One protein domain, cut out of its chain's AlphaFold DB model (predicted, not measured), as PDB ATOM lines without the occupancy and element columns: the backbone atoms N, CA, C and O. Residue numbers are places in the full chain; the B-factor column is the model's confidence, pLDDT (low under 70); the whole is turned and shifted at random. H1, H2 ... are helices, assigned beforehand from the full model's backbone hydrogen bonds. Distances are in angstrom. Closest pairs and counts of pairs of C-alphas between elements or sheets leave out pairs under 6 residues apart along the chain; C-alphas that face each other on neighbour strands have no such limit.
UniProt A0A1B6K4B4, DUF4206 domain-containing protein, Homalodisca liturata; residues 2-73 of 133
ATOM      1  N   LYS A   2     199.471 238.162 345.935       73.69
ATOM      2  CA  LYS A   2     198.451 238.543 344.934       73.69
ATOM      3  C   LYS A   2     197.013 238.124 345.269       73.69
ATOM      4  O   LYS A   2     196.081 238.877 345.025       73.69
ATOM      5  N   HIS A   3     196.835 236.957 345.886       76.38
ATOM      6  CA  HIS A   3     195.526 236.432 346.282       76.38
ATOM      7  C   HIS A   3     194.847 237.228 347.404       76.38
ATOM      8  O   HIS A   3     193.640 237.100 347.593       76.38
ATOM      9  N   TYR A   4     195.601 238.055 348.130       82.44
ATOM     10  CA  TYR A   4     195.049 239.014 349.083       82.44
ATOM     11  C   TYR A   4     194.776 240.361 348.410       82.44
ATOM     12  O   TYR A   4     193.673 240.877 348.539       82.44
ATOM     13  N   ILE A   5     195.746 240.884 347.651       81.88
ATOM     14  CA  ILE A   5     195.706 242.240 347.076       81.88
ATOM     15  C   ILE A   5     194.699 242.370 345.921       81.88
ATOM     16  O   ILE A   5     193.903 243.301 345.920       81.88
ATOM     17  N   ILE A   6     194.669 241.429 344.970       79.44
ATOM     18  CA  ILE A   6     193.786 241.494 343.788       79.44
ATOM     19  C   ILE A   6     192.295 241.575 344.167       79.44
ATOM     20  O   ILE A   6     191.611 242.468 343.667       79.44
ATOM     21  N   PRO A   7     191.759 240.698 345.042       81.38
ATOM     22  CA  PRO A   7     190.349 240.762 345.422       81.38
ATOM     23  C   PRO A   7     190.053 241.800 346.518       81.38
ATOM     24  O   PRO A   7     188.902 241.930 346.936       81.38
ATOM     25  N   CYS A   8     191.059 242.502 347.050       83.06
ATOM     26  CA  CYS A   8     190.850 243.480 348.112       83.06
ATOM     27  C   CYS A   8     190.398 244.828 347.540       83.06
ATOM     28  O   CYS A   8     191.158 245.543 346.892       83.06
ATOM     29  N   ARG A   9     189.167 245.234 347.870       84.19
ATOM     30  CA  ARG A   9     188.604 246.541 347.483       84.19
ATOM     31  C   ARG A   9     189.326 247.750 348.088       84.19
ATOM     32  O   ARG A   9     189.179 248.853 347.582       84.19
ATOM     33  N   MET A  10     190.061 247.554 349.183       81.00
ATOM     34  CA  MET A  10     190.823 248.614 349.857       81.00
ATOM     35  C   MET A  10     192.258 248.729 349.333       81.00
ATOM     36  O   MET A  10     192.949 249.674 349.690       81.00
ATOM     37  N   ALA A  11     192.702 247.801 348.481       80.94
ATOM     38  CA  ALA A  11     194.075 247.728 347.991       80.94
ATOM     39  C   ALA A  11     194.274 248.449 346.646       80.94
ATOM     40  O   ALA A  11     195.026 247.989 345.792       80.94
ATOM     41  N   GLU A  12     193.546 249.539 346.383       78.12
ATOM     42  CA  GLU A  12     193.620 250.259 345.099       78.12
ATOM     43  C   GLU A  12     195.032 250.800 344.820       78.12
ATOM     44  O   GLU A  12     195.523 250.714 343.694       78.12
ATOM     45  N   GLY A  13     195.710 251.319 345.849       77.75
ATOM     46  CA  GLY A  13     197.078 251.826 345.731       77.75
ATOM     47  C   GLY A  13     198.079 250.711 345.433       77.75
ATOM     48  O   GLY A  13     198.905 250.836 344.534       77.75
ATOM     49  N   GLU A  14     197.964 249.590 346.136       79.38
ATOM     50  CA  GLU A  14     198.804 248.408 345.969       79.38
ATOM     51  C   GLU A  14     198.556 247.723 344.624       79.38
ATOM     52  O   GLU A  14     199.511 247.294 343.980       79.38
ATOM     53  N   ARG A  15     197.304 247.681 344.152       77.12
ATOM     54  CA  ARG A  15     196.959 247.196 342.808       77.12
ATOM     55  C   ARG A  15     197.575 248.073 341.726       77.12
ATOM     56  O   ARG A  15     198.205 247.537 340.825       77.12
ATOM     57  N   LYS A  16     197.502 249.402 341.848       77.31
ATOM     58  CA  LYS A  16     198.167 250.321 340.907       77.31
ATOM     59  C   LYS A  16     199.688 250.197 340.934       77.31
ATOM     60  O   LYS A  16     200.316 250.265 339.881       77.31
ATOM     61  N   LEU A  17     200.290 250.005 342.110       76.38
ATOM     62  CA  LEU A  17     201.723 249.710 342.229       76.38
ATOM     63  C   LEU A  17     202.066 248.393 341.528       76.38
ATOM     64  O   LEU A  17     203.044 248.334 340.786       76.38
ATOM     65  N   MET A  18     201.231 247.366 341.711       71.50
ATOM     66  CA  MET A  18     201.384 246.084 341.038       71.50
ATOM     67  C   MET A  18     201.253 246.241 339.514       71.50
ATOM     68  O   MET A  18     202.103 245.777 338.773       71.50
ATOM     69  N   GLU A  19     200.263 246.971 339.010       72.19
ATOM     70  CA  GLU A  19     200.106 247.205 337.570       72.19
ATOM     71  C   GLU A  19     201.237 248.042 336.973       72.19
ATOM     72  O   GLU A  19     201.707 247.744 335.880       72.19
ATOM     73  N   LYS A  20     201.687 249.092 337.665       71.75
ATOM     74  CA  LYS A  20     202.740 249.983 337.164       71.75
ATOM     75  C   LYS A  20     204.085 249.268 337.086       71.75
ATOM     76  O   LYS A  20     204.772 249.411 336.080       71.75
ATOM     77  N   GLN A  21     204.427 248.497 338.116       67.56
ATOM     78  CA  GLN A  21     205.712 247.812 338.175       67.56
ATOM     79  C   GLN A  21     205.715 246.509 337.384       67.56
ATOM     80  O   GLN A  21     206.647 246.232 336.636       67.56
ATOM     81  N   PHE A  22     204.637 245.729 337.483       65.12
ATOM     82  CA  PHE A  22     204.558 244.436 336.815       65.12
ATOM     83  C   PHE A  22     204.054 244.520 335.370       65.12
ATOM     84  O   PHE A  22     204.085 243.508 334.678       65.12
ATOM     85  N   LYS A  23     203.676 245.699 334.846       57.31
ATOM     86  CA  LYS A  23     203.480 245.889 333.392       57.31
ATOM     87  C   LYS A  23     204.736 245.553 332.584       57.31
ATOM     88  O   LYS A  23     204.608 245.080 331.462       57.31
ATOM     89  N   GLY A  24     205.923 245.778 333.153       55.78
ATOM     90  CA  GLY A  24     207.205 245.360 332.574       55.78
ATOM     91  C   GLY A  24     207.621 243.930 332.934       55.78
ATOM     92  O   GLY A  24     208.545 243.407 332.322       55.78
ATOM     93  N   TRP A  25     206.934 243.294 333.891       58.75
ATOM     94  CA  TRP A  25     207.239 241.972 334.457       58.75
ATOM     95  C   TRP A  25     206.055 241.005 334.346       58.75
ATOM     96  O   TRP A  25     205.869 240.135 335.197       58.75
ATOM     97  N   SER A  26     205.220 241.135 333.313       54.47
ATOM     98  CA  SER A  26     204.096 240.216 333.092       54.47
ATOM     99  C   SER A  26     204.564 238.754 333.049       54.47
ATOM    100  O   SER A  26     203.901 237.879 333.600       54.47
ATOM    101  N   TYR A  27     205.773 238.511 332.532       58.91
ATOM    102  CA  TYR A  27     206.429 237.202 332.539       58.91
ATOM    103  C   TYR A  27     206.789 236.681 333.937       58.91
ATOM    104  O   TYR A  27     206.745 235.472 334.130       58.91
ATOM    105  N   PHE A  28     207.071 237.528 334.935       58.12
ATOM    106  CA  PHE A  28     207.268 237.072 336.325       58.12
ATOM    107  C   PHE A  28     205.972 236.544 336.946       58.12
ATOM    108  O   PHE A  28     206.001 235.711 337.850       58.12
ATOM    109  N   LEU A  29     204.821 237.061 336.505       54.44
ATOM    110  CA  LEU A  29     203.518 236.651 337.029       54.44
ATOM    111  C   LEU A  29     203.045 235.317 336.435       54.44
ATOM    112  O   LEU A  29     202.249 234.628 337.084       54.44
ATOM    113  N   GLU A  30     203.541 234.967 335.245       55.88
ATOM    114  CA  GLU A  30     203.220 233.739 334.506       55.88
ATOM    115  C   GLU A  30     204.285 232.641 334.670       55.88
ATOM    116  O   GLU A  30     203.943 231.458 334.739       55.88
ATOM    117  N   HIS A  31     205.562 233.009 334.811       59.12
ATOM    118  CA  HIS A  31     206.690 232.085 334.913       59.12
ATOM    119  C   HIS A  31     207.639 232.471 336.058       59.12
ATOM    120  O   HIS A  31     208.413 233.418 335.961       59.12
ATOM    121  N   ASP A  32     207.651 231.654 337.115       58.72
ATOM    122  CA  ASP A  32     208.424 231.842 338.362       58.72
ATOM    123  C   ASP A  32     209.956 231.976 338.163       58.72
ATOM    124  O   ASP A  32     210.667 232.431 339.053       58.72
ATOM    125  N   LYS A  33     210.480 231.598 336.985       63.19
ATOM    126  CA  LYS A  33     211.920 231.599 336.655       63.19
ATOM    127  C   LYS A  33     212.281 232.361 335.375       63.19
ATOM    128  O   LYS A  33     213.400 232.214 334.885       63.19
ATOM    129  N   ALA A  34     211.352 233.114 334.791       65.50
ATOM    130  CA  ALA A  34     211.642 233.895 333.593       65.50
ATOM    131  C   ALA A  34     212.212 235.263 333.988       65.50
ATOM    132  O   ALA A  34     211.542 236.037 334.664       65.50
ATOM    133  N   PHE A  35     213.435 235.556 333.546       69.69
ATOM    134  CA  PHE A  35     214.094 236.847 333.741       69.69
ATOM    135  C   PHE A  35     214.542 237.381 332.383       69.69
ATOM    136  O   PHE A  35     215.091 236.632 331.570       69.69
ATOM    137  N   SER A  36     214.331 238.670 332.133       73.50
ATOM    138  CA  SER A  36     214.946 239.347 330.997       73.50
ATOM    139  C   SER A  36     216.415 239.666 331.297       73.50
ATOM    140  O   SER A  36     216.836 239.746 332.452       73.50
ATOM    141  N   LEU A  37     217.219 239.895 330.253       76.50
ATOM    142  CA  LEU A  37     218.609 240.341 330.425       76.50
ATOM    143  C   LEU A  37     218.698 241.658 331.211       76.50
ATOM    144  O   LEU A  37     219.639 241.851 331.976       76.50
ATOM    145  N   HIS A  38     217.702 242.534 331.060       74.00
ATOM    146  CA  HIS A  38     217.622 243.781 331.809       74.00
ATOM    147  C   HIS A  38     217.406 243.523 333.305       74.00
ATOM    148  O   HIS A  38     218.112 244.104 334.123       74.00
ATOM    149  N   ASP A  39     216.529 242.582 333.671       72.69
ATOM    150  CA  ASP A  39     216.344 242.213 335.081       72.69
ATOM    151  C   ASP A  39     217.616 241.613 335.668       72.69
ATOM    152  O   ASP A  39     217.967 241.928 336.796       72.69
ATOM    153  N   LEU A  40     218.342 240.779 334.917       76.44
ATOM    154  CA  LEU A  40     219.606 240.207 335.388       76.44
ATOM    155  C   LEU A  40     220.663 241.294 335.644       76.44
ATOM    156  O   LEU A  40     221.404 241.208 336.624       76.44
ATOM    157  N   MET A  41     220.702 242.340 334.812       78.94
ATOM    158  CA  MET A  41     221.557 243.509 335.039       78.94
ATOM    159  C   MET A  41     221.121 244.317 336.268       78.94
ATOM    160  O   MET A  41     221.968 244.725 337.061       78.94
ATOM    161  N   GLU A  42     219.818 244.513 336.470       76.75
ATOM    162  CA  GLU A  42     219.275 245.229 337.631       76.75
ATOM    163  C   GLU A  42     219.354 244.412 338.940       76.75
ATOM    164  O   GLU A  42     219.455 244.974 340.031       76.75
ATOM    165  N   ILE A  43     219.373 243.078 338.856       79.25
ATOM    166  CA  ILE A  43     219.705 242.180 339.973       79.25
ATOM    167  C   ILE A  43     221.184 242.321 340.312       79.25
ATOM    168  O   ILE A  43     221.524 242.444 341.488       79.25
ATOM    169  N   HIS A  44     222.060 242.338 339.302       77.06
ATOM    170  CA  HIS A  44     223.493 242.541 339.508       77.06
ATOM    171  C   HIS A  44     223.792 243.915 340.126       77.06
ATOM    172  O   HIS A  44     224.664 244.024 340.984       77.06
ATOM    173  N   SER A  45     223.035 244.948 339.745       80.62
ATOM    174  CA  SER A  45     223.135 246.289 340.330       80.62
ATOM    175  C   SER A  45     222.475 246.410 341.715       80.62
ATOM    176  O   SER A  45     222.643 247.431 342.378       80.62
ATOM    177  N   GLY A  46     221.724 245.394 342.160       76.44
ATOM    178  CA  GLY A  46     221.010 245.351 343.442       76.44
ATOM    179  C   GLY A  46     219.695 246.141 343.483       76.44
ATOM    180  O   GLY A  46     218.864 245.891 344.359       76.44
ATOM    181  N   LYS A  47     219.454 247.032 342.516       80.56
ATOM    182  CA  LYS A  47     218.265 247.900 342.469       80.56
ATOM    183  C   LYS A  47     216.967 247.105 342.411       80.56
ATOM    184  O   LYS A  47     216.025 247.425 343.136       80.56
ATOM    185  N   LEU A  48     216.940 246.032 341.616       78.00
ATOM    186  CA  LEU A  48     215.744 245.204 341.476       78.00
ATOM    187  C   LEU A  48     215.354 244.533 342.799       78.00
ATOM    188  O   LEU A  48     214.178 244.463 343.153       78.00
ATOM    189  N   LEU A  49     216.348 244.049 343.549       79.81
ATOM    190  CA  LEU A  49     216.121 243.378 344.829       79.81
ATOM    191  C   LEU A  49     215.556 244.338 345.875       79.81
ATOM    192  O   LEU A  49     214.629 243.970 346.597       79.81
ATOM    193  N   ASP A  50     216.089 245.553 345.956       84.31
ATOM    194  CA  ASP A  50     215.616 246.553 346.913       84.31
ATOM    195  C   ASP A  50     214.207 247.045 346.572       84.31
ATOM    196  O   ASP A  50     213.363 247.206 347.458       84.31
ATOM    197  N   GLU A  51     213.906 247.197 345.286       81.75
ATOM    198  CA  GLU A  51     212.578 247.576 344.825       81.75
ATOM    199  C   GLU A  51     211.535 246.482 345.102       81.75
ATOM    200  O   GLU A  51     210.464 246.769 345.646       81.75
ATOM    201  N   LEU A  52     211.872 245.214 344.836       80.81
ATOM    202  CA  LEU A  52     211.026 244.066 345.171       80.81
ATOM    203  C   LEU A  52     210.781 243.950 346.679       80.81
ATOM    204  O   LEU A  52     209.641 243.729 347.092       80.81
ATOM    205  N   LYS A  53     211.813 244.142 347.511       84.31
ATOM    206  CA  LYS A  53     211.673 244.147 348.977       84.31
ATOM    207  C   LYS A  53     210.754 245.268 349.455       84.31
ATOM    208  O   LYS A  53     209.901 245.029 350.305       84.31
ATOM    209  N   ASN A  54     210.891 246.470 348.899       86.25
ATOM    210  CA  ASN A  54     210.036 247.604 349.248       86.25
ATOM    211  C   ASN A  54     208.566 247.325 348.896       86.25
ATOM    212  O   ASN A  54     207.667 247.556 349.704       86.25
ATOM    213  N   ILE A  55     208.310 246.768 347.709       83.88
ATOM    214  CA  ILE A  55     206.958 246.375 347.291       83.88
ATOM    215  C   ILE A  55     206.403 245.273 348.199       83.88
ATOM    216  O   ILE A  55     205.265 245.383 348.658       83.88
ATOM    217  N   ALA A  56     207.201 244.245 348.498       85.06
ATOM    218  CA  ALA A  56     206.810 243.171 349.403       85.06
ATOM    219  C   ALA A  56     206.434 243.723 350.785       85.06
ATOM    220  O   ALA A  56     205.347 243.429 351.270       85.06
ATOM    221  N   SER A  57     207.253 244.610 351.356       87.38
ATOM    222  CA  SER A  57     206.968 245.257 352.642       87.38
ATOM    223  C   SER A  57     205.658 246.048 352.615       87.38
ATOM    224  O   SER A  57     204.865 245.948 353.547       87.38
ATOM    225  N   LYS A  58     205.381 246.797 351.537       86.44
ATOM    226  CA  LYS A  58     204.110 247.529 351.388       86.44
ATOM    227  C   LYS A  58     202.910 246.589 351.340       86.44
ATOM    228  O   LYS A  58     201.875 246.874 351.939       86.44
ATOM    229  N   PHE A  59     203.035 245.468 350.633       87.31
ATOM    230  CA  PHE A  59     201.976 244.466 350.573       87.31
ATOM    231  C   PHE A  59     201.783 243.768 351.917       87.31
ATOM    232  O   PHE A  59     200.643 243.553 352.317       87.31
ATOM    233  N   GLU A  60     202.858 243.449 352.634       89.31
ATOM    234  CA  GLU A  60     202.783 242.876 353.978       89.31
ATOM    235  C   GLU A  60     202.098 243.828 354.957       89.31
ATOM    236  O   GLU A  60     201.141 243.427 355.621       89.31
ATOM    237  N   ASP A  61     202.499 245.101 354.988       88.94
ATOM    238  CA  ASP A  61     201.858 246.109 355.835       88.94
ATOM    239  C   ASP A  61     200.375 246.277 355.486       88.94
ATOM    240  O   ASP A  61     199.534 246.360 356.384       88.94
ATOM    241  N   HIS A  62     200.017 246.248 354.198       88.56
ATOM    242  CA  HIS A  62     198.616 246.254 353.791       88.56
ATOM    243  C   HIS A  62     197.856 245.036 354.325       88.56
ATOM    244  O   HIS A  62     196.790 245.176 354.927       88.56
ATOM    245  N   ILE A  63     198.389 243.836 354.082       88.19
ATOM    246  CA  ILE A  63     197.715 242.575 354.400       88.19
ATOM    247  C   ILE A  63     197.550 242.410 355.912       88.19
ATOM    248  O   ILE A  63     196.499 241.950 356.351       88.19
ATOM    249  N   ILE A  64     198.564 242.786 356.693       88.06
ATOM    250  CA  ILE A  64     198.629 242.513 358.131       88.06
ATOM    251  C   ILE A  64     198.038 243.666 358.946       88.06
ATOM    252  O   ILE A  64     197.255 243.418 359.864       88.06
ATOM    253  N   LYS A  65     198.400 244.917 358.629       85.69
ATOM    254  CA  LYS A  65     198.131 246.086 359.484       85.69
ATOM    255  C   LYS A  65     197.026 246.987 358.941       85.69
ATOM    256  O   LYS A  65     196.134 247.372 359.691       85.69
ATOM    257  N   ASN A  66     197.063 247.322 357.651       85.62
ATOM    258  CA  ASN A  66     196.206 248.388 357.113       85.62
ATOM    259  C   ASN A  66     194.834 247.895 356.632       85.62
ATOM    260  O   ASN A  66     193.925 248.705 356.456       85.62
ATOM    261  N   CYS A  67     194.652 246.588 356.415       87.31
ATOM    262  CA  CYS A  67     193.399 246.043 355.904       87.31
ATOM    263  C   CYS A  67     192.872 244.871 356.736       87.31
ATOM    264  O   CYS A  67     193.339 243.737 356.623       87.31
ATOM    265  N   GLN A  68     191.792 245.110 357.485       86.12
ATOM    266  CA  GLN A  68     191.114 244.065 358.265       86.12
ATOM    267  C   GLN A  68     190.531 242.940 357.394       86.12
ATOM    268  O   GLN A  68     190.488 241.789 357.825       86.12
ATOM    269  N   LEU A  69     190.126 243.234 356.150       86.06
ATOM    270  CA  LEU A  69     189.624 242.215 355.215       86.06
ATOM    271  C   LEU A  69     190.723 241.236 354.789       86.06
ATOM    272  O   LEU A  69     190.450 240.054 354.586       86.06
ATOM    273  N   CYS A  70     191.951 241.727 354.624       86.25
ATOM    274  CA  CYS A  70     193.105 240.896 354.301       86.25
ATOM    275  C   CYS A  70     193.613 240.164 355.544       86.25
ATOM    276  O   CYS A  70     193.837 238.957 355.480       86.25
ATOM    277  N   SER A  71     193.700 240.868 356.675       85.94
ATOM    278  CA  SER A  71     194.152 240.316 357.954       85.94
ATOM    279  C   SER A  71     193.254 239.162 358.420       85.94
ATOM    280  O   SER A  71     193.739 238.097 358.800       85.94
ATOM    281  N   GLY A  72     191.934 239.284 358.237       84.50
ATOM    282  CA  GLY A  72     190.972 238.218 358.533       84.50
ATOM    283  C   GLY A  72     191.078 236.968 357.645       84.50
ATOM    284  O   GLY A  72     190.525 235.929 357.999       84.50
ATOM    285  N   LYS A  73     191.792 237.031 356.511       85.81
ATOM    286  CA  LYS A  73     192.088 235.868 355.646       85.81
ATOM    287  C   LYS A  73     193.399 235.164 356.022       85.81
ATOM    288  O   LYS A  73     193.884 234.320 355.260       85.81
TER     289      LYS A  73
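What this domain is: This is residues 2 to 73 of the 133 residues of the protein "DUF4206 domain-containing protein" of Homalodisca liturata (UniProt A0A1B6K4B4). An open, elongated frame has long helix H5 along one side, H2 running back loosely beside it, H4 making a corner at one end of H5, and short H1 and H6 near the other. The 72 printed residues include six named helices, H1 to H6, and no named strand: all helix, only just compact, close to loose, radius of gyration of the C-alphas 13.4 A, spans 39 by 21 by 18 A.

How they stand to each other: H1, residues 2 to 5, only just touches H5, residues 47 to 66, with 3 pairs of C-alphas within 8 A, the closest Tyr 4 and Ile 63, 6.9 A. H2, residues 12 to 22, is close to H5 but not clearly touching, at a shallow tilt of 20 degrees, opposite ways; closest C-alphas Glu 14 and Phe 59, 6.8 A. H3, residues 26 to 30, touches no helix. H4, residues 37 to 44, about perpendicular to H5 at 80 degrees, and H6, residues 68 to 71, touch H5 only at the corner, H4 only just, with 3 pairs; closest C-alphas Glu 42 and Leu 48, 5.2 A, and Ile 63 and Cys 70, 4.9 A. Every O i to N i+4 pair is within hydrogen-bond range in H2, H3, H4 and H5; H1 and H6 are too short for one.

Where its parts are: H1 begins at C-alpha 2 (198.451, 238.543, 344.934); H5, 26.5 A long, ends at C-alpha 66 (196.206, 248.388, 357.113).

The domain as a whole: The printed part has no cut and no long link; pLDDT is under 70 at residues 21 to 35.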